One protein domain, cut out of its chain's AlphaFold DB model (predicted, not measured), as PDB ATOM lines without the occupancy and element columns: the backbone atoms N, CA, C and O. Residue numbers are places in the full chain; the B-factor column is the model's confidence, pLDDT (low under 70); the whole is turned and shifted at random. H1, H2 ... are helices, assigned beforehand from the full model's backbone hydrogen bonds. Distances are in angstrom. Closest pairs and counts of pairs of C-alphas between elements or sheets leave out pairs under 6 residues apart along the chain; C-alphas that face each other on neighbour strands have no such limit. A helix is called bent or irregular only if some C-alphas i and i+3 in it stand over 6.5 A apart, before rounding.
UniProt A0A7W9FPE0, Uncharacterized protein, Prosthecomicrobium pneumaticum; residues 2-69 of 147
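Overview. This is residues 2 to 69 of the 147 residues of an uncharacterized protein of Prosthecomicrobium pneumaticum (UniProt A0A7W9FPE0). Two helices, H2 and H3, make the two sides of a corner, turned by residues 34 to 38, and the short helix H1 sits between them and touches both. After H3 the last 20 printed residues wind on without a named element. You are reading 68 residues with three named helices in the order H1, H2, H3 and no named strand; the class is all helix, though under half of the residues, 29 of 68, are in named elements. The whole is compact, with a radius of gyration of the C-alphas of 12.0 A and spans of 33 by 24 by 21 A.

Arrangement. Start at H1, residues 5 to 9, which touches both other helices. It touches H2, residues 21 to 33, where the closest C-alphas, those of Val 8 and Arg 24, are 6.3 A apart. It touches H3, residues 39 to 49, where the closest C-alphas, those of Trp 6 and Phe 41, are 4.7 A apart. H2 and H3 are near each other, with 5 pairs of C-alphas within 10 A but no pair within 8 A. In H2 and H3 every O i to N i+4 pair is within hydrogen-bond range; in H1 it is 0 of 1, with 1 of 2 O i to N i+3 pairs within range.

Along the chain. Find C-alpha 5 at (19.844, 103.823, -6.544); from there H1 runs 8.4 A to Leu 9. H1 is irregular, but only just: C-alphas 5 and 8 are 6.6 A apart. H2 begins at C-alpha 21, (9.757, 97.524, -18.296), and runs 18.4 A to Arg 33. H3 runs 15.5 A from Lys 39 to C-alpha 49 at (20.559, 87.467, -12.448).

Size, cuts and confidence. The C-alphas of Ser 2 and Gly 69 are the two farthest apart, at 35.7 A. The printed part has no cut. The link from H1 to H2 is long and that from H2 to H3 is tight. The mean pLDDT of the printed part is 72.6; look for values under 70 at residues 2 to 3, 11 to 17, 51 to 60 and 62 to 69.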
ATOM      1  N   SER A   2      22.339 110.178  -4.677       46.00
ATOM      2  CA  SER A   2      20.949 109.938  -5.076       46.00
ATOM      3  C   SER A   2      20.267 109.091  -4.013       46.00
ATOM      4  O   SER A   2      20.853 108.111  -3.546       46.00
ATOM      5  N   GLU A   3      19.059 109.492  -3.636       57.16
ATOM      6  CA  GLU A   3      18.115 108.645  -2.923       57.16
ATOM      7  C   GLU A   3      18.098 107.276  -3.612       57.16
ATOM      8  O   GLU A   3      17.883 107.173  -4.816       57.16
ATOM      9  N   HIS A   4      18.499 106.266  -2.843       71.19
ATOM     10  CA  HIS A   4      18.374 104.837  -3.110       71.19
ATOM     11  C   HIS A   4      18.413 104.411  -4.590       71.19
ATOM     12  O   HIS A   4      17.396 104.032  -5.154       71.19
ATOM     13  N   ASP A   5      19.605 104.373  -5.194       77.62
ATOM     14  CA  ASP A   5      19.844 103.823  -6.544       77.62
ATOM     15  C   ASP A   5      19.224 102.429  -6.777       77.62
ATOM     16  O   ASP A   5      18.783 102.101  -7.873       77.62
ATOM     17  N   TRP A   6      19.121 101.608  -5.731       79.50
ATOM     18  CA  TRP A   6      18.445 100.308  -5.742       79.50
ATOM     19  C   TRP A   6      16.922 100.371  -5.925       79.50
ATOM     20  O   TRP A   6      16.320  99.339  -6.222       79.50
ATOM     21  N   ALA A   7      16.283 101.535  -5.794       80.25
ATOM     22  CA  ALA A   7      14.835 101.694  -5.927       80.25
ATOM     23  C   ALA A   7      14.330 101.343  -7.336       80.25
ATOM     24  O   ALA A   7      13.220 100.836  -7.488       80.25
ATOM     25  N   VAL A   8      15.165 101.503  -8.370       83.31
ATOM     26  CA  VAL A   8      14.826 101.085  -9.745       83.31
ATOM     27  C   VAL A   8      14.628  99.566  -9.866       83.31
ATOM     28  O   VAL A   8      13.986  99.099 -10.808       83.31
ATOM     29  N   LEU A   9      15.127  98.785  -8.899       83.00
ATOM     30  CA  LEU A   9      14.988  97.327  -8.838       83.00
ATOM     31  C   LEU A   9      13.700  96.868  -8.130       83.00
ATOM     32  O   LEU A   9      13.482  95.665  -8.021       83.00
ATOM     33  N   VAL A  10      12.856  97.780  -7.634       79.44
ATOM     34  CA  VAL A  10      11.647  97.461  -6.852       79.44
ATOM     35  C   VAL A  10      10.397  97.538  -7.727       79.44
ATOM     36  O   VAL A  10      10.140  98.581  -8.322       79.44
ATOM     37  N   GLU A  11       9.625  96.453  -7.814       68.50
ATOM     38  CA  GLU A  11       8.447  96.358  -8.695       68.50
ATOM     39  C   GLU A  11       7.336  97.326  -8.263       68.50
ATOM     40  O   GLU A  11       6.904  98.134  -9.079       68.50
ATOM     41  N   ASP A  12       7.015  97.334  -6.965       62.38
ATOM     42  CA  ASP A  12       6.068  98.249  -6.321       62.38
ATOM     43  C   ASP A  12       6.662  98.768  -5.002       62.38
ATOM     44  O   ASP A  12       6.738  98.054  -3.998       62.38
ATOM     45  N   GLY A  13       7.123 100.018  -5.005       54.53
ATOM     46  CA  GLY A  13       7.412 100.779  -3.789       54.53
ATOM     47  C   GLY A  13       6.325 101.833  -3.621       54.53
ATOM     48  O   GLY A  13       5.985 102.490  -4.599       54.53
ATOM     49  N   SER A  14       5.795 102.010  -2.409       54.31
ATOM     50  CA  SER A  14       4.671 102.910  -2.085       54.31
ATOM     51  C   SER A  14       4.834 104.372  -2.520       54.31
ATOM     52  O   SER A  14       3.855 105.110  -2.499       54.31
ATOM     53  N   ASP A  15       6.034 104.778  -2.935       60.56
ATOM     54  CA  ASP A  15       6.411 106.170  -3.184       60.56
ATOM     55  C   ASP A  15       7.063 106.400  -4.563       60.56
ATOM     56  O   ASP A  15       7.494 107.512  -4.862       60.56
ATOM     57  N   MET A  16       7.146 105.373  -5.421       63.66
ATOM     58  CA  MET A  16       7.743 105.489  -6.759       63.66
ATOM     59  C   MET A  16       6.659 105.432  -7.841       63.66
ATOM     60  O   MET A  16       5.789 104.560  -7.781       63.66
ATOM     61  N   PRO A  17       6.696 106.318  -8.855       64.44
ATOM     62  CA  PRO A  17       5.771 106.228  -9.974       64.44
ATOM     63  C   PRO A  17       5.949 104.882 -10.696       64.44
ATOM     64  O   PRO A  17       7.081 104.402 -10.836       64.44
ATOM     65  N   PRO A  18       4.853 104.256 -11.162       71.44
ATOM     66  CA  PRO A  18       4.937 103.003 -11.896       71.44
ATOM     67  C   PRO A  18       5.768 103.213 -13.165       71.44
ATOM     68  O   PRO A  18       5.450 104.065 -13.989       71.44
ATOM     69  N   MET A  19       6.837 102.430 -13.309       78.06
ATOM     70  CA  MET A  19       7.691 102.428 -14.499       78.06
ATOM     71  C   MET A  19       7.353 101.234 -15.383       78.06
ATOM     72  O   MET A  19       7.233 100.106 -14.890       78.06
ATOM     73  N   SER A  20       7.283 101.460 -16.692       82.56
ATOM     74  CA  SER A  20       7.276 100.378 -17.675       82.56
ATOM     75  C   SER A  20       8.583  99.574 -17.626       82.56
ATOM     76  O   SER A  20       9.599  99.995 -17.064       82.56
ATOM     77  N   LEU A  21       8.576  98.391 -18.243       76.75
ATOM     78  CA  LEU A  21       9.757  97.524 -18.296       76.75
ATOM     79  C   LEU A  21      10.935  98.181 -19.044       76.75
ATOM     80  O   LEU A  21      12.086  97.998 -18.655       76.75
ATOM     81  N   GLU A  22      10.650  98.963 -20.086       80.62
ATOM     82  CA  GLU A  22      11.646  99.648 -20.922       80.62
ATOM     83  C   GLU A  22      12.282 100.844 -20.199       80.62
ATOM     84  O   GLU A  22      13.508 100.999 -20.202       80.62
ATOM     85  N   GLU A  23      11.469 101.649 -19.511       84.19
ATOM     86  CA  GLU A  23      11.943 102.756 -18.670       84.19
ATOM     87  C   GLU A  23      12.823 102.235 -17.534       84.19
ATOM     88  O   GLU A  23      13.903 102.762 -17.270       84.19
ATOM     89  N   ARG A  24      12.410 101.129 -16.911       83.31
ATOM     90  CA  ARG A  24      13.154 100.510 -15.816       83.31
ATOM     91  C   ARG A  24      14.489  99.928 -16.273       83.31
ATOM     92  O   ARG A  24      15.502 100.115 -15.600       83.31
ATOM     93  N   ALA A  25      14.517  99.259 -17.426       82.75
ATOM     94  CA  ALA A  25      15.760  98.776 -18.027       82.75
ATOM     95  C   ALA A  25      16.720  99.935 -18.344       82.75
ATOM     96  O   ALA A  25      17.924  99.828 -18.099       82.75
ATOM     97  N   SER A  26      16.180 101.052 -18.833       86.12
ATOM     98  CA  SER A  26      16.950 102.264 -19.117       86.12
ATOM     99  C   SER A  26      17.541 102.867 -17.840       86.12
ATOM    100  O   SER A  26      18.739 103.142 -17.804       86.12
ATOM    101  N   ALA A  27      16.759 102.961 -16.762       86.44
ATOM    102  CA  ALA A  27      17.212 103.477 -15.470       86.44
ATOM    103  C   ALA A  27      18.322 102.613 -14.837       86.44
ATOM    104  O   ALA A  27      19.333 103.134 -14.369       86.44
ATOM    105  N   ILE A  28      18.194 101.281 -14.894       87.88
ATOM    106  CA  ILE A  28      19.253 100.350 -14.458       87.88
ATOM    107  C   ILE A  28      20.543 100.586 -15.256       87.88
ATOM    108  O   ILE A  28      21.637 100.616 -14.687       87.88
ATOM    109  N   ALA A  29      20.429 100.757 -16.577       88.06
ATOM    110  CA  ALA A  29      21.579 101.010 -17.436       88.06
ATOM    111  C   ALA A  29      22.241 102.364 -17.135       88.06
ATOM    112  O   ALA A  29      23.467 102.460 -17.165       88.06
ATOM    113  N   GLU A  30      21.460 103.399 -16.830       89.69
ATOM    114  CA  GLU A  30      21.982 104.702 -16.420       89.69
ATOM    115  C   GLU A  30      22.770 104.622 -15.111       89.69
ATOM    116  O   GLU A  30      23.893 105.126 -15.067       89.69
ATOM    117  N   GLU A  31      22.257 103.937 -14.084       88.06
ATOM    118  CA  GLU A  31      22.985 103.757 -12.817       88.06
ATOM    119  C   GLU A  31      24.320 103.024 -13.009       88.06
ATOM    120  O   GLU A  31      25.341 103.403 -12.434       88.06
ATOM    121  N   LEU A  32      24.357 102.019 -13.887       87.19
ATOM    122  CA  LEU A  32      25.601 101.329 -14.228       87.19
ATOM    123  C   LEU A  32      26.579 102.236 -14.996       87.19
ATOM    124  O   LEU A  32      27.781 102.206 -14.727       87.19
ATOM    125  N   ARG A  33      26.087 103.071 -15.924       89.44
ATOM    126  CA  ARG A  33      26.916 104.007 -16.708       89.44
ATOM    127  C   ARG A  33      27.507 105.139 -15.871       89.44
ATOM    128  O   ARG A  33      28.575 105.629 -16.225       89.44
ATOM    129  N   LYS A  34      26.868 105.531 -14.760       88.06
ATOM    130  CA  LYS A  34      27.433 106.501 -13.800       88.06
ATOM    131  C   LYS A  34      28.757 106.018 -13.190       88.06
ATOM    132  O   LYS A  34      29.542 106.835 -12.715       88.06
ATOM    133  N   GLY A  35      29.032 104.709 -13.229       83.25
ATOM    134  CA  GLY A  35      30.320 104.121 -12.846       83.25
ATOM    135  C   GLY A  35      30.528 103.956 -11.337       83.25
ATOM    136  O   GLY A  35      31.574 103.469 -10.916       83.25
ATOM    137  N   ASN A  36      29.544 104.323 -10.515       85.81
ATOM    138  CA  ASN A  36      29.593 104.226  -9.057       85.81
ATOM    139  C   ASN A  36      28.281 103.711  -8.417       85.81
ATOM    140  O   ASN A  36      27.841 104.292  -7.419       85.81
ATOM    141  N   PRO A  37      27.668 102.620  -8.926       86.94
ATOM    142  CA  PRO A  37      26.499 102.030  -8.281       86.94
ATOM    143  C   PRO A  37      26.840 101.562  -6.860       86.94
ATOM    144  O   PRO A  37      27.955 101.109  -6.569       86.94
ATOM    145  N   SER A  38      25.874 101.651  -5.950       87.56
ATOM    146  CA  SER A  38      26.052 101.237  -4.566       87.56
ATOM    147  C   SER A  38      26.307  99.731  -4.463       87.56
ATOM    148  O   SER A  38      25.838  98.912  -5.256       87.56
ATOM    149  N   LYS A  39      27.028  99.320  -3.412       85.38
ATOM    150  CA  LYS A  39      27.263  97.890  -3.134       85.38
ATOM    151  C   LYS A  39      25.954  97.113  -2.968       85.38
ATOM    152  O   LYS A  39      25.900  95.932  -3.302       85.38
ATOM    153  N   LEU A  40      24.920  97.771  -2.437       84.94
ATOM    154  CA  LEU A  40      23.601  97.177  -2.258       84.94
ATOM    155  C   LEU A  40      22.919  96.957  -3.610       84.94
ATOM    156  O   LEU A  40      22.479  95.839  -3.861       84.94
ATOM    157  N   PHE A  41      22.921  97.961  -4.492       87.44
ATOM    158  CA  PHE A  41      22.425  97.836  -5.864       87.44
ATOM    159  C   PHE A  41      23.056  96.634  -6.576       87.44
ATOM    160  O   PHE A  41      22.345  95.740  -7.033       87.44
ATOM    161  N   CYS A  42      24.389  96.546  -6.580       87.62
ATOM    162  CA  CYS A  42      25.106  95.453  -7.240       87.62
ATOM    163  C   CYS A  42      24.762  94.080  -6.649       87.62
ATOM    164  O   CYS A  42      24.597  93.114  -7.390       87.62
ATOM    165  N   LYS A  43      24.630  93.976  -5.319       85.31
ATOM    166  CA  LYS A  43      24.280  92.719  -4.640       85.31
ATOM    167  C   LYS A  43      22.860  92.258  -4.983       85.31
ATOM    168  O   LYS A  43      22.648  91.067  -5.191       85.31
ATOM    169  N   LEU A  44      21.906  93.188  -5.029       83.31
ATOM    170  CA  LEU A  44      20.509  92.898  -5.361       83.31
ATOM    171  C   LEU A  44      20.361  92.521  -6.838       83.31
ATOM    172  O   LEU A  44      19.771  91.487  -7.142       83.31
ATOM    173  N   LEU A  45      20.984  93.289  -7.738       86.44
ATOM    174  CA  LEU A  45      20.997  93.000  -9.172       86.44
ATOM    175  C   LEU A  45      21.652  91.641  -9.471       86.44
ATOM    176  O   LEU A  45      21.114  90.858 -10.250       86.44
ATOM    177  N   ALA A  46      22.772  91.322  -8.817       83.69
ATOM    178  CA  ALA A  46      23.419  90.018  -8.957       83.69
ATOM    179  C   ALA A  46      22.515  88.871  -8.482       83.69
ATOM    180  O   ALA A  46      22.416  87.860  -9.169       83.69
ATOM    181  N   GLY A  47      21.808  89.040  -7.358       79.94
ATOM    182  CA  GLY A  47      20.841  88.053  -6.868       79.94
ATOM    183  C   GLY A  47      19.692  87.791  -7.846       79.94
ATOM    184  O   GLY A  47      19.245  86.655  -7.960       79.94
ATOM    185  N   MET A  48      19.271  88.817  -8.593       76.50
ATOM    186  CA  MET A  48      18.225  88.701  -9.613       76.50
ATOM    187  C   MET A  48      18.687  87.975 -10.885       76.50
ATOM    188  O   MET A  48      17.860  87.354 -11.551       76.50
ATOM    189  N   ILE A  49      19.974  88.075 -11.238       77.00
ATOM    190  CA  ILE A  49      20.559  87.467 -12.448       77.00
ATOM    191  C   ILE A  49      21.064  86.042 -12.179       77.00
ATOM    192  O   ILE A  49      21.001  85.190 -13.067       77.00
ATOM    193  N   ASP A  50      21.587  85.777 -10.979       75.31
ATOM    194  CA  ASP A  50      22.111  84.465 -10.600       75.31
ATOM    195  C   ASP A  50      20.960  83.456 -10.413       75.31
ATOM    196  O   ASP A  50      20.115  83.646  -9.535       75.31
ATOM    197  N   PRO A  51      20.921  82.342 -11.172       62.75
ATOM    198  CA  PRO A  51      19.895  81.309 -11.016       62.75
ATOM    199  C   PRO A  51      19.911  80.629  -9.637       62.75
ATOM    200  O   PRO A  51      18.898  80.064  -9.226       62.75
ATOM    201  N   ASN A  52      21.041  80.682  -8.925       68.44
ATOM    202  CA  ASN A  52      21.187  80.194  -7.552       68.44
ATOM    203  C   ASN A  52      21.142  81.335  -6.519       68.44
ATOM    204  O   ASN A  52      21.308  81.102  -5.316       68.44
ATOM    205  N   GLY A  53      20.924  82.567  -6.980       65.38
ATOM    206  CA  GLY A  53      20.850  83.762  -6.162       65.38
ATOM    207  C   GLY A  53      19.665  83.710  -5.201       65.38
ATOM    208  O   GLY A  53      18.535  83.377  -5.562       65.38
ATOM    209  N   LYS A  54      19.909  84.062  -3.936       63.28
ATOM    210  CA  LYS A  54      18.832  84.249  -2.957       63.28
ATOM    211  C   LYS A  54      18.224  85.634  -3.154       63.28
ATOM    212  O   LYS A  54      18.764  86.620  -2.657       63.28
ATOM    213  N   ASN A  55      17.081  85.705  -3.831       62.59
ATOM    214  CA  ASN A  55      16.273  86.922  -3.849       62.59
ATOM    215  C   ASN A  55      15.695  87.152  -2.449       62.59
ATOM    216  O   ASN A  55      14.890  86.359  -1.964       62.59
ATOM    217  N   ALA A  56      16.159  88.202  -1.770       52.62
ATOM    218  CA  ALA A  56      15.877  88.409  -0.352       52.62
ATOM    219  C   ALA A  56      14.461  88.939  -0.064       52.62
ATOM    220  O   ALA A  56      14.009  88.838   1.074       52.62
ATOM    221  N   THR A  57      13.739  89.486  -1.046       56.88
ATOM    222  CA  THR A  57      12.452  90.151  -0.793       56.88
ATOM    223  C   THR A  57      11.471  90.001  -1.956       56.88
ATOM    224  O   THR A  57      11.854  90.036  -3.122       56.88
ATOM    225  N   ARG A  58      10.175  89.880  -1.628       57.72
ATOM    226  CA  ARG A  58       9.047  89.894  -2.587       57.72
ATOM    227  C   ARG A  58       8.910  91.210  -3.367       57.72
ATOM    228  O   ARG A  58       8.125  91.264  -4.297       57.72
ATOM    229  N   THR A  59       9.625  92.252  -2.951       64.19
ATOM    230  CA  THR A  59       9.543  93.611  -3.496       64.19
ATOM    231  C   THR A  59      10.467  93.846  -4.688       64.19
ATOM    232  O   THR A  59      10.270  94.807  -5.424       64.19
ATOM    233  N   LEU A  60      11.487  93.004  -4.884       69.12
ATOM    234  CA  LEU A  60      12.398  93.139  -6.019       69.12
ATOM    235  C   LEU A  60      11.723  92.630  -7.283       69.12
ATOM    236  O   LEU A  60      11.113  91.559  -7.264       69.12
ATOM    237  N   PHE A  61      11.911  93.358  -8.381       70.56
ATOM    238  CA  PHE A  61      11.529  92.895  -9.701       70.56
ATOM    239  C   PHE A  61      12.160  91.526  -9.923       70.56
ATOM    240  O   PHE A  61      13.380  91.367  -9.922       70.56
ATOM    241  N   ARG A  62      11.338  90.499 -10.101       64.12
ATOM    242  CA  ARG A  62      11.866  89.216 -10.535       64.12
ATOM    243  C   ARG A  62      12.131  89.361 -12.022       64.12
ATOM    244  O   ARG A  62      11.190  89.575 -12.780       64.12
ATOM    245  N   LEU A  63      13.381  89.180 -12.458       57.91
ATOM    246  CA  LEU A  63      13.624  88.853 -13.859       57.91
ATOM    247  C   LEU A  63      12.792  87.606 -14.134       57.91
ATOM    248  O   LEU A  63      13.112  86.505 -13.675       57.91
ATOM    249  N   SER A  64      11.647  87.788 -14.795       48.81
ATOM    250  CA  SER A  64      10.872  86.657 -15.238       48.81
ATOM    251  C   SER A  64      11.794  85.950 -16.213       48.81
ATOM    252  O   SER A  64      11.995  86.419 -17.334       48.81
ATOM    253  N   TYR A  65      12.336  84.809 -15.801       45.75
ATOM    254  CA  TYR A  65      12.639  83.751 -16.740       45.75
ATOM    255  C   TYR A  65      11.286  83.336 -17.346       45.75
ATOM    256  O   TYR A  65      10.777  82.247 -17.105       45.75
ATOM    257  N   LYS A  66      10.681  84.198 -18.184       42.88
ATOM    258  CA  LYS A  66      10.089  83.676 -19.408       42.88
ATOM    259  C   LYS A  66      11.201  82.805 -19.953       42.88
ATOM    260  O   LYS A  66      12.335  83.265 -19.995       42.88
ATOM    261  N   ASN A  67      10.916  81.547 -20.248       42.66
ATOM    262  CA  ASN A  67      11.847  80.661 -20.928       42.66
ATOM    263  C   ASN A  67      12.225  81.283 -22.291       42.66
ATOM    264  O   ASN A  67      11.750  80.860 -23.335       42.66
ATOM    265  N   THR A  68      13.057  82.323 -22.274       43.09
ATOM    266  CA  THR A  68      13.808  82.909 -23.380       43.09
ATOM    267  C   THR A  68      15.076  82.088 -23.613       43.09
ATOM    268  O   THR A  68      15.950  82.477 -24.374       43.09
ATOM    269  N   GLY A  69      15.171  80.907 -22.992       47.59
ATOM    270  CA  GLY A  69      15.890  79.769 -23.537       47.59
ATOM    271  C   GLY A  69      14.944  78.930 -24.396       47.59
ATOM    272  O   GLY A  69      13.812  78.665 -23.992       47.59
TER     273      GLY A  69